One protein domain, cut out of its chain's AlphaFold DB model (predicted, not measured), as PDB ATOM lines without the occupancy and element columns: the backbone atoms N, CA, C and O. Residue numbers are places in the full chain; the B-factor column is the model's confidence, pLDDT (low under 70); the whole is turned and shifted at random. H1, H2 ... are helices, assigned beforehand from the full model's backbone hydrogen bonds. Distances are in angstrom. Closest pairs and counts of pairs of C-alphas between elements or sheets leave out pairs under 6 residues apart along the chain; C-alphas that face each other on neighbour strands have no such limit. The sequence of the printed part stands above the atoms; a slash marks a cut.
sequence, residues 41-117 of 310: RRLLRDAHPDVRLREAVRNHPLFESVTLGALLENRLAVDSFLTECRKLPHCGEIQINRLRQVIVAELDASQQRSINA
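Overview. This is residues 41 to 117 of the 310 residues of an uncharacterized protein of Roseinatronobacter thiooxidans (UniProt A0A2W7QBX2). A long helix, H6, makes the longest axis; H5 folds back along its first part as a helical hairpin, the short helices H1 to H4 form an arc to one side, and residues 111 to 117 stick out. The 77 printed residues, with six named helices in the order H1 to H6 and no named strand, are all helix in class and compact, with a radius of gyration of the C-alphas of 12.3 A and spans of 39 by 26 by 21 A.

Along the chain. H1 is residues 41 to 46, from C-alpha 41 at (20.430, 25.161, 5.718). H2 is residues 55 to 58, H3 62 to 65, H4 68 to 72. H5, residues 75 to 86, is 17.5 A long; H6, residues 93 to 117, is 34.6 A, ending at (-0.460, 13.947, -5.633).

Arrangement. H1 and H3 only just touch, with 3 pairs of C-alphas within 8 A, the closest those of Arg 41 and Phe 63, 4.8 A. H2 is close to H1 but not clearly touching, closest C-alphas Arg 58 and Arg 41, 6.7 A. H4 and H5 touch only at the corner, closest C-alphas Leu 71 and Ala 77, 5.1 A. H5 and H6, a hairpin, touch with residues 82 to 86 and 93 to 100 alone, closest C-alphas Leu 82 and Ile 96, 6.5 A, at a shallow tilt of 25 degrees, opposite ways. Every O i to N i+4 pair is within hydrogen-bond range in H1, H4 and H6, and 7 of 8 in H5; H2 and H3 are too short for one.

Size, cuts and confidence. The printed part has no cut and no long link. Its farthest C-alphas, Pro 89 and Asn 116, are 39.9 A apart. pLDDT is under 70 at residues 74 to 76, 108 and 110 to 117.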
ATOM      1  N   ARG A  41      20.274  23.797   5.198       96.06
ATOM      2  CA  ARG A  41      20.430  25.161   5.718       96.06
ATOM      3  C   ARG A  41      19.268  26.054   5.295       96.06
ATOM      4  O   ARG A  41      18.664  26.702   6.151       96.06
ATOM      5  N   ARG A  42      18.946  26.092   3.998       95.75
ATOM      6  CA  ARG A  42      17.828  26.892   3.481       95.75
ATOM      7  C   ARG A  42      16.507  26.466   4.117       95.75
ATOM      8  O   ARG A  42      15.741  27.318   4.551       95.75
ATOM      9  N   LEU A  43      16.285  25.161   4.246       94.94
ATOM     10  CA  LEU A  43      15.113  24.587   4.900       94.94
ATOM     11  C   LEU A  43      14.965  25.063   6.352       94.94
ATOM     12  O   LEU A  43      13.906  25.557   6.737       94.94
ATOM     13  N   LEU A  44      16.036  24.979   7.143       95.00
ATOM     14  CA  LEU A  44      16.040  25.433   8.535       95.00
ATOM     15  C   LEU A  44      15.864  26.947   8.665       95.00
ATOM     16  O   LEU A  44      15.354  27.410   9.679       95.00
ATOM     17  N   ARG A  45      16.329  27.738   7.696       94.81
ATOM     18  CA  ARG A  45      16.194  29.200   7.717       94.81
ATOM     19  C   ARG A  45      14.782  29.643   7.333       94.81
ATOM     20  O   ARG A  45      14.204  30.459   8.039       94.81
ATOM     21  N   ASP A  46      14.255  29.098   6.240       94.00
ATOM     22  CA  ASP A  46      13.071  29.639   5.569       94.00
ATOM     23  C   ASP A  46      11.778  28.922   5.990       94.00
ATOM     24  O   ASP A  46      10.739  29.560   6.119       94.00
ATOM     25  N   ALA A  47      11.823  27.601   6.204       90.81
ATOM     26  CA  ALA A  47      10.638  26.803   6.536       90.81
ATOM     27  C   ALA A  47      10.512  26.490   8.034       90.81
ATOM     28  O   ALA A  47       9.397  26.353   8.530       90.81
ATOM     29  N   HIS A  48      11.637  26.397   8.752       92.81
ATOM     30  CA  HIS A  48      11.679  26.033  10.176       92.81
ATOM     31  C   HIS A  48      12.484  27.036  11.024       92.81
ATOM     32  O   HIS A  48      13.391  26.626  11.759       92.81
ATOM     33  N   PRO A  49      12.192  28.352  10.947       92.62
ATOM     34  CA  PRO A  49      13.000  29.382  11.601       92.62
ATOM     35  C   PRO A  49      13.088  29.204  13.124       92.62
ATOM     36  O   PRO A  49      14.143  29.486  13.703       92.62
ATOM     37  N   ASP A  50      12.022  28.676  13.732       90.94
ATOM     38  CA  ASP A  50      11.841  28.510  15.180       90.94
ATOM     39  C   ASP A  50      12.608  27.327  15.780       90.94
ATOM     40  O   ASP A  50      12.724  27.196  17.005       90.94
ATOM     41  N   VAL A  51      13.161  26.448  14.939       92.38
ATOM     42  CA  VAL A  51      13.927  25.298  15.412       92.38
ATOM     43  C   VAL A  51      15.235  25.791  16.015       92.38
ATOM     44  O   VAL A  51      16.169  26.213  15.333       92.38
ATOM     45  N   ARG A  52      15.300  25.729  17.347       91.12
ATOM     46  CA  ARG A  52      16.438  26.209  18.134       91.12
ATOM     47  C   ARG A  52      17.649  25.294  17.948       91.12
ATOM     48  O   ARG A  52      17.873  24.371  18.732       91.12
ATOM     49  N   LEU A  53      18.458  25.550  16.932       91.50
ATOM     50  CA  LEU A  53      19.806  24.996  16.801       91.50
ATOM     51  C   LEU A  53      20.823  26.038  17.260       91.50
ATOM     52  O   LEU A  53      20.578  27.239  17.154       91.50
ATOM     53  N   ARG A  54      21.971  25.594  17.785       91.06
ATOM     54  CA  ARG A  54      23.074  26.529  18.047       91.06
ATOM     55  C   ARG A  54      23.549  27.090  16.715       91.06
ATOM     56  O   ARG A  54      23.626  26.360  15.729       91.06
ATOM     57  N   GLU A  55      23.919  28.360  16.722       89.81
ATOM     58  CA  GLU A  55      24.333  29.087  15.523       89.81
ATOM     59  C   GLU A  55      25.492  28.404  14.785       89.81
ATOM     60  O   GLU A  55      25.406  28.195  13.578       89.81
ATOM     61  N   ALA A  56      26.504  27.934  15.523       88.81
ATOM     62  CA  ALA A  56      27.638  27.193  14.967       88.81
ATOM     63  C   ALA A  56      27.224  25.942  14.166       88.81
ATOM     64  O   ALA A  56      27.861  25.604  13.174       88.81
ATOM     65  N   VAL A  57      26.138  25.275  14.567       91.50
ATOM     66  CA  VAL A  57      25.622  24.087  13.873       91.50
ATOM     67  C   VAL A  57      24.713  24.482  12.715       91.50
ATOM     68  O   VAL A  57      24.841  23.934  11.625       91.50
ATOM     69  N   ARG A  58      23.849  25.488  12.900       91.00
ATOM     70  CA  ARG A  58      22.970  26.007  11.833       91.00
ATOM     71  C   ARG A  58      23.769  26.538  10.636       91.00
ATOM     72  O   ARG A  58      23.373  26.344   9.488       91.00
ATOM     73  N   ASN A  59      24.914  27.156  10.913       90.12
ATOM     74  CA  ASN A  59      25.823  27.720   9.922       90.12
ATOM     75  C   ASN A  59      26.947  26.751   9.522       90.12
ATOM     76  O   ASN A  59      27.899  27.160   8.860       90.12
ATOM     77  N   HIS A  60      26.846  25.459   9.839       95.50
ATOM     78  CA  HIS A  60      27.850  24.490   9.409       95.50
ATOM     79  C   HIS A  60      27.767  24.235   7.883       95.50
ATOM     80  O   HIS A  60      26.654  24.141   7.355       95.50
ATOM     81  N   PRO A  61      28.895  24.115   7.149       95.38
ATOM     82  CA  PRO A  61      28.894  23.891   5.695       95.38
ATOM     83  C   PRO A  61      28.163  22.621   5.239       95.38
ATOM     84  O   PRO A  61      27.558  22.618   4.172       95.38
ATOM     85  N   LEU A  62      28.149  21.574   6.073       94.44
ATOM     86  CA  LEU A  62      27.443  20.311   5.797       94.44
ATOM     87  C   LEU A  62      25.961  20.522   5.437       94.44
ATOM     88  O   LEU A  62      25.402  19.781   4.636       94.44
ATOM     89  N   PHE A  63      25.306  21.522   6.032       94.88
ATOM     90  CA  PHE A  63      23.875  21.750   5.806       94.88
ATOM     91  C   PHE A  63      23.612  22.478   4.485       94.88
ATOM     92  O   PHE A  63      22.483  22.467   4.003       94.88
ATOM     93  N   GLU A  64      24.637  23.091   3.894       94.19
ATOM     94  CA  GLU A  64      24.577  23.687   2.558       94.19
ATOM     95  C   GLU A  64      24.806  22.634   1.464       94.19
ATOM     96  O   GLU A  64      24.261  22.750   0.375       94.19
ATOM     97  N   SER A  65      25.585  21.586   1.746       93.00
ATOM     98  CA  SER A  65      25.938  20.563   0.752       93.00
ATOM     99  C   SER A  65      24.895  19.457   0.579       93.00
ATOM    100  O   SER A  65      25.022  18.641  -0.328       93.00
ATOM    101  N   VAL A  66      23.894  19.386   1.459       94.38
ATOM    102  CA  VAL A  66      22.888  18.316   1.467       94.38
ATOM    103  C   VAL A  66      21.510  18.910   1.217       94.38
ATOM    104  O   VAL A  66      21.073  19.797   1.952       94.38
ATOM    105  N   THR A  67      20.822  18.416   0.189       94.38
ATOM    106  CA  THR A  67      19.437  18.791  -0.118       94.38
ATOM    107  C   THR A  67      18.443  17.888   0.599       94.38
ATOM    108  O   THR A  67      18.744  16.738   0.925       94.38
ATOM    109  N   LEU A  68      17.231  18.397   0.828       90.50
ATOM    110  CA  LEU A  68      16.141  17.605   1.391       90.50
ATOM    111  C   LEU A  68      15.824  16.396   0.500       90.50
ATOM    112  O   LEU A  68      15.723  15.284   1.004       90.50
ATOM    113  N   GLY A  69      15.740  16.581  -0.819       85.06
ATOM    114  CA  GLY A  69      15.462  15.508  -1.778       85.06
ATOM    115  C   GLY A  69      16.470  14.362  -1.689       85.06
ATOM    116  O   GLY A  69      16.061  13.211  -1.584       85.06
ATOM    117  N   ALA A  70      17.771  14.671  -1.607       86.06
ATOM    118  CA  ALA A  70      18.815  13.654  -1.463       86.06
ATOM    119  C   ALA A  70      18.675  12.827  -0.170       86.06
ATOM    120  O   ALA A  70      19.018  11.645  -0.150       86.06
ATOM    121  N   LEU A  71      18.155  13.428   0.906       86.00
ATOM    122  CA  LEU A  71      17.858  12.712   2.148       86.00
ATOM    123  C   LEU A  71      16.584  11.872   2.047       86.00
ATOM    124  O   LEU A  71      16.542  10.765   2.575       86.00
ATOM    125  N   LEU A  72      15.543  12.387   1.394       81.25
ATOM    126  CA  LEU A  72      14.245  11.713   1.331       81.25
ATOM    127  C   LEU A  72      14.200  10.580   0.294       81.25
ATOM    128  O   LEU A  72      13.423   9.643   0.464       81.25
ATOM    129  N   GLU A  73      15.044  10.620  -0.740       77.00
ATOM    130  CA  GLU A  73      15.150   9.559  -1.754       77.00
ATOM    131  C   GLU A  73      15.725   8.245  -1.187       77.00
ATOM    132  O   GLU A  73      15.474   7.174  -1.740       77.00
ATOM    133  N   ASN A  74      16.453   8.288  -0.064       69.69
ATOM    134  CA  ASN A  74      17.030   7.102   0.565       69.69
ATOM    135  C   ASN A  74      16.995   7.197   2.099       69.69
ATOM    136  O   ASN A  74      17.722   7.984   2.697       69.69
ATOM    137  N   ARG A  75      16.228   6.318   2.763       60.62
ATOM    138  CA  ARG A  75      16.150   6.271   4.240       60.62
ATOM    139  C   ARG A  75      17.523   6.140   4.923       60.62
ATOM    140  O   ARG A  75      17.709   6.708   5.994       60.62
ATOM    141  N   LEU A  76      18.495   5.468   4.300       63.34
ATOM    142  CA  LEU A  76      19.860   5.346   4.834       63.34
ATOM    143  C   LEU A  76      20.652   6.662   4.759       63.34
ATOM    144  O   LEU A  76      21.589   6.862   5.538       63.34
ATOM    145  N   ALA A  77      20.281   7.570   3.852       74.50
ATOM    146  CA  ALA A  77      20.899   8.888   3.734       74.50
ATOM    147  C   ALA A  77      20.547   9.782   4.928       74.50
ATOM    148  O   ALA A  77      21.415  10.515   5.399       74.50
ATOM    149  N   VAL A  78      19.331   9.669   5.480       81.19
ATOM    150  CA  VAL A  78      18.936  10.386   6.707       81.19
ATOM    151  C   VAL A  78      19.808   9.963   7.887       81.19
ATOM    152  O   VAL A  78      20.403  10.814   8.546       81.19
ATOM    153  N   ASP A  79      19.927   8.660   8.148       77.25
ATOM    154  CA  ASP A  79      20.713   8.175   9.288       77.25
ATOM    155  C   ASP A  79      22.215   8.444   9.119       77.25
ATOM    156  O   ASP A  79      22.886   8.807  10.091       77.25
ATOM    157  N   SER A  80      22.738   8.354   7.892       83.75
ATOM    158  CA  SER A  80      24.128   8.724   7.585       83.75
ATOM    159  C   SER A  80      24.370  10.215   7.812       83.75
ATOM    160  O   SER A  80      25.319  10.590   8.498       83.75
ATOM    161  N   PHE A  81      23.472  11.076   7.328       92.62
ATOM    162  CA  PHE A  81      23.547  12.518   7.544       92.62
ATOM    163  C   PHE A  81      23.500  12.883   9.030       92.62
ATOM    164  O   PHE A  81      24.337  13.654   9.499       92.62
ATOM    165  N   LEU A  82      22.577  12.299   9.800       91.06
ATOM    166  CA  LEU A  82      22.497  12.528  11.246       91.06
ATOM    167  C   LEU A  82      23.746  12.010  11.977       91.06
ATOM    168  O   LEU A  82      24.175  12.608  12.962       91.06
ATOM    169  N   THR A  83      24.361  10.933  11.489       88.44
ATOM    170  CA  THR A  83      25.627  10.416  12.029       88.44
ATOM    171  C   THR A  83      26.790  11.370  11.762       88.44
ATOM    172  O   THR A  83      27.573  11.628  12.673       88.44
ATOM    173  N   GLU A  84      26.873  11.966  10.573       91.88
ATOM    174  CA  GLU A  84      27.854  13.023  10.294       91.88
ATOM    175  C   GLU A  84      27.593  14.277  11.137       91.88
ATOM    176  O   GLU A  84      28.534  14.866  11.668       91.88
ATOM    177  N   CYS A  85      26.326  14.639  11.362       93.00
ATOM    178  CA  CYS A  85      25.971  15.746  12.252       93.00
ATOM    179  C   CYS A  85      26.503  15.528  13.675       93.00
ATOM    180  O   CYS A  85      27.015  16.469  14.272       93.00
ATOM    181  N   ARG A  86      26.456  14.297  14.208       93.19
ATOM    182  CA  ARG A  86      26.979  13.981  15.556       93.19
ATOM    183  C   ARG A  86      28.476  14.235  15.707       93.19
ATOM    184  O   ARG A  86      28.939  14.467  16.820       93.19
ATOM    185  N   LYS A  87      29.235  14.187  14.609       93.62
ATOM    186  CA  LYS A  87      30.677  14.467  14.614       93.62
ATOM    187  C   LYS A  87      30.980  15.965  14.690       93.62
ATOM    188  O   LYS A  87      32.126  16.341  14.925       93.62
ATOM    189  N   LEU A  88      29.979  16.825  14.482       92.62
ATOM    190  CA  LEU A  88      30.168  18.268  14.465       92.62
ATOM    191  C   LEU A  88      30.326  18.833  15.884       92.62
ATOM    192  O   LEU A  88      29.580  18.457  16.797       92.62
ATOM    193  N   PRO A  89      31.221  19.820  16.075       87.56
ATOM    194  CA  PRO A  89      31.316  20.545  17.330       87.56
ATOM    195  C   PRO A  89      29.961  21.141  17.719       87.56
ATOM    196  O   PRO A  89      29.287  21.786  16.917       87.56
ATOM    197  N   HIS A  90      29.569  20.948  18.979       86.81
ATOM    198  CA  HIS A  90      28.323  21.466  19.556       86.81
ATOM    199  C   HIS A  90      27.014  20.854  19.024       86.81
ATOM    200  O   HIS A  90      25.946  21.322  19.435       86.81
ATOM    201  N   CYS A  91      27.077  19.792  18.212       90.50
ATOM    202  CA  CYS A  91      25.914  19.034  17.747       90.50
ATOM    203  C   CYS A  91      25.622  17.805  18.616       90.50
ATOM    204  O   CYS A  91      25.789  16.658  18.215       90.50
ATOM    205  N   GLY A  92      25.193  18.060  19.855       88.81
ATOM    206  CA  GLY A  92      24.770  17.000  20.774       88.81
ATOM    207  C   GLY A  92      23.397  16.410  20.426       88.81
ATOM    208  O   GLY A  92      22.652  16.960  19.616       88.81
ATOM    209  N   GLU A  93      23.013  15.336  21.119       86.81
ATOM    210  CA  GLU A  93      21.778  14.571  20.864       86.81
ATOM    211  C   GLU A  93      20.496  15.421  20.811       86.81
ATOM    212  O   GLU A  93      19.614  15.174  19.992       86.81
ATOM    213  N   ILE A  94      20.397  16.489  21.611       88.38
ATOM    214  CA  ILE A  94      19.242  17.405  21.564       88.38
ATOM    215  C   ILE A  94      19.102  18.064  20.183       88.38
ATOM    216  O   ILE A  94      17.990  18.241  19.687       88.38
ATOM    217  N   GLN A  95      20.213  18.444  19.553       91.88
ATOM    218  CA  GLN A  95      20.186  19.049  18.222       91.88
ATOM    219  C   GLN A  95      19.901  18.024  17.134       91.88
ATOM    220  O   GLN A  95      19.131  18.319  16.225       91.88
ATOM    221  N   ILE A  96      20.449  16.816  17.270       91.88
ATOM    222  CA  ILE A  96      20.155  15.689  16.379       91.88
ATOM    223  C   ILE A  96      18.664  15.362  16.393       91.88
ATOM    224  O   ILE A  96      18.055  15.237  15.335       91.88
ATOM    225  N   ASN A  97      18.047  15.311  17.574       78.31
ATOM    226  CA  ASN A  97      16.616  15.052  17.698       78.31
ATOM    227  C   ASN A  97      15.770  16.157  17.053       78.31
ATOM    228  O   ASN A  97      14.803  15.850  16.360       78.31
ATOM    229  N   ARG A  98      16.159  17.429  17.201       88.69
ATOM    230  CA  ARG A  98      15.488  18.553  16.525       88.69
ATOM    231  C   ARG A  98      15.624  18.477  15.002       88.69
ATOM    232  O   ARG A  98      14.640  18.672  14.299       88.69
ATOM    233  N   LEU A  99      16.812  18.152  14.490       90.75
ATOM    234  CA  LEU A  99      17.038  17.948  13.053       90.75
ATOM    235  C   LEU A  99      16.210  16.781  12.516       90.75
ATOM    236  O   LEU A  99      15.565  16.908  11.480       90.75
ATOM    237  N   ARG A 100      16.170  15.668  13.253       86.56
ATOM    238  CA  ARG A 100      15.331  14.514  12.923       86.56
ATOM    239  C   ARG A 100      13.856  14.901  12.870       86.56
ATOM    240  O   ARG A 100      13.190  14.525  11.917       86.56
ATOM    241  N   GLN A 101      13.357  15.671  13.837       82.12
ATOM    242  CA  GLN A 101      11.971  16.152  13.837       82.12
ATOM    243  C   GLN A 101      11.655  17.009  12.607       82.12
ATOM    244  O   GLN A 101      10.607  16.817  12.008       82.12
ATOM    245  N   VAL A 102      12.562  17.899  12.190       90.12
ATOM    246  CA  VAL A 102      12.385  18.700  10.964       90.12
ATOM    247  C   VAL A 102      12.325  17.815   9.724       90.12
ATOM    248  O   VAL A 102      11.424  17.969   8.904       90.12
ATOM    249  N   ILE A 103      13.264  16.876   9.591       86.50
ATOM    250  CA  ILE A 103      13.321  15.970   8.436       86.50
ATOM    251  C   ILE A 103      12.068  15.090   8.387       86.50
ATOM    252  O   ILE A 103      11.495  14.924   7.316       86.50
ATOM    253  N   VAL A 104      11.616  14.571   9.533       78.25
ATOM    254  CA  VAL A 104      10.369  13.802   9.639       78.25
ATOM    255  C   VAL A 104       9.165  14.675   9.297       78.25
ATOM    256  O   VAL A 104       8.368  14.262   8.475       78.25
ATOM    257  N   ALA A 105       9.066  15.902   9.809       80.56
ATOM    258  CA  ALA A 105       7.950  16.796   9.496       80.56
ATOM    259  C   ALA A 105       7.885  17.175   8.006       80.56
ATOM    260  O   ALA A 105       6.801  17.282   7.440       80.56
ATOM    261  N   GLU A 106       9.027  17.370   7.343       86.06
ATOM    262  CA  GLU A 106       9.075  17.634   5.898       86.06
ATOM    263  C   GLU A 106       8.838  16.380   5.060       86.06
ATOM    264  O   GLU A 106       8.265  16.470   3.970       86.06
ATOM    265  N   LEU A 107       9.244  15.213   5.566       74.50
ATOM    266  CA  LEU A 107       8.873  13.929   4.994       74.50
ATOM    267  C   LEU A 107       7.360  13.739   5.103       74.50
ATOM    268  O   LEU A 107       6.740  13.506   4.077       74.50
ATOM    269  N   ASP A 108       6.762  13.948   6.272       66.19
ATOM    270  CA  ASP A 108       5.320  13.867   6.512       66.19
ATOM    271  C   ASP A 108       4.568  14.889   5.651       66.19
ATOM    272  O   ASP A 108       3.603  14.539   4.985       66.19
ATOM    273  N   ALA A 109       5.042  16.136   5.548       71.12
ATOM    274  CA  ALA A 109       4.438  17.152   4.683       71.12
ATOM    275  C   ALA A 109       4.567  16.803   3.190       71.12
ATOM    276  O   ALA A 109       3.633  17.017   2.411       71.12
ATOM    277  N   SER A 110       5.707  16.242   2.774       66.25
ATOM    278  CA  SER A 110       5.909  15.739   1.410       66.25
ATOM    279  C   SER A 110       5.063  14.496   1.142       66.25
ATOM    280  O   SER A 110       4.548  14.346   0.037       66.25
ATOM    281  N   GLN A 111       4.863  13.639   2.140       58.91
ATOM    282  CA  GLN A 111       3.995  12.467   2.087       58.91
ATOM    283  C   GLN A 111       2.530  12.881   2.050       58.91
ATOM    284  O   GLN A 111       1.790  12.339   1.250       58.91
ATOM    285  N   GLN A 112       2.117  13.904   2.793       54.53
ATOM    286  CA  GLN A 112       0.762  14.451   2.771       54.53
ATOM    287  C   GLN A 112       0.463  15.143   1.439       54.53
ATOM    288  O   GLN A 112      -0.616  14.977   0.871       54.53
ATOM    289  N   ARG A 113       1.457  15.826   0.855       54.84
ATOM    290  CA  ARG A 113       1.398  16.282  -0.543       54.84
ATOM    291  C   ARG A 113       1.404  15.118  -1.531       54.84
ATOM    292  O   ARG A 113       0.716  15.218  -2.534       54.84
ATOM    293  N   SER A 114       2.106  14.022  -1.251       49.75
ATOM    294  CA  SER A 114       2.116  12.813  -2.090       49.75
ATOM    295  C   SER A 114       0.815  12.018  -1.993       49.75
ATOM    296  O   SER A 114       0.379  11.480  -2.996       49.75
ATOM    297  N   ILE A 115       0.137  12.013  -0.844       47.50
ATOM    298  CA  ILE A 115      -1.231  11.506  -0.678       47.50
ATOM    299  C   ILE A 115      -2.193  12.336  -1.540       47.50
ATOM    300  O   ILE A 115      -3.089  11.792  -2.179       47.50
ATOM    301  N   ASN A 116      -1.967  13.650  -1.626       45.69
ATOM    302  CA  ASN A 116      -2.726  14.533  -2.514       45.69
ATOM    303  C   ASN A 116      -2.298  14.429  -3.998       45.69
ATOM    304  O   ASN A 116      -3.116  14.690  -4.878       45.69
ATOM    305  N   ALA A 117      -1.047  14.045  -4.287       43.75
ATOM    306  CA  ALA A 117      -0.460  13.947  -5.633       43.75
ATOM    307  C   ALA A 117      -0.469  12.529  -6.234       43.75
ATOM    308  O   ALA A 117      -0.196  12.373  -7.422       43.75
TER     309      ALA A 117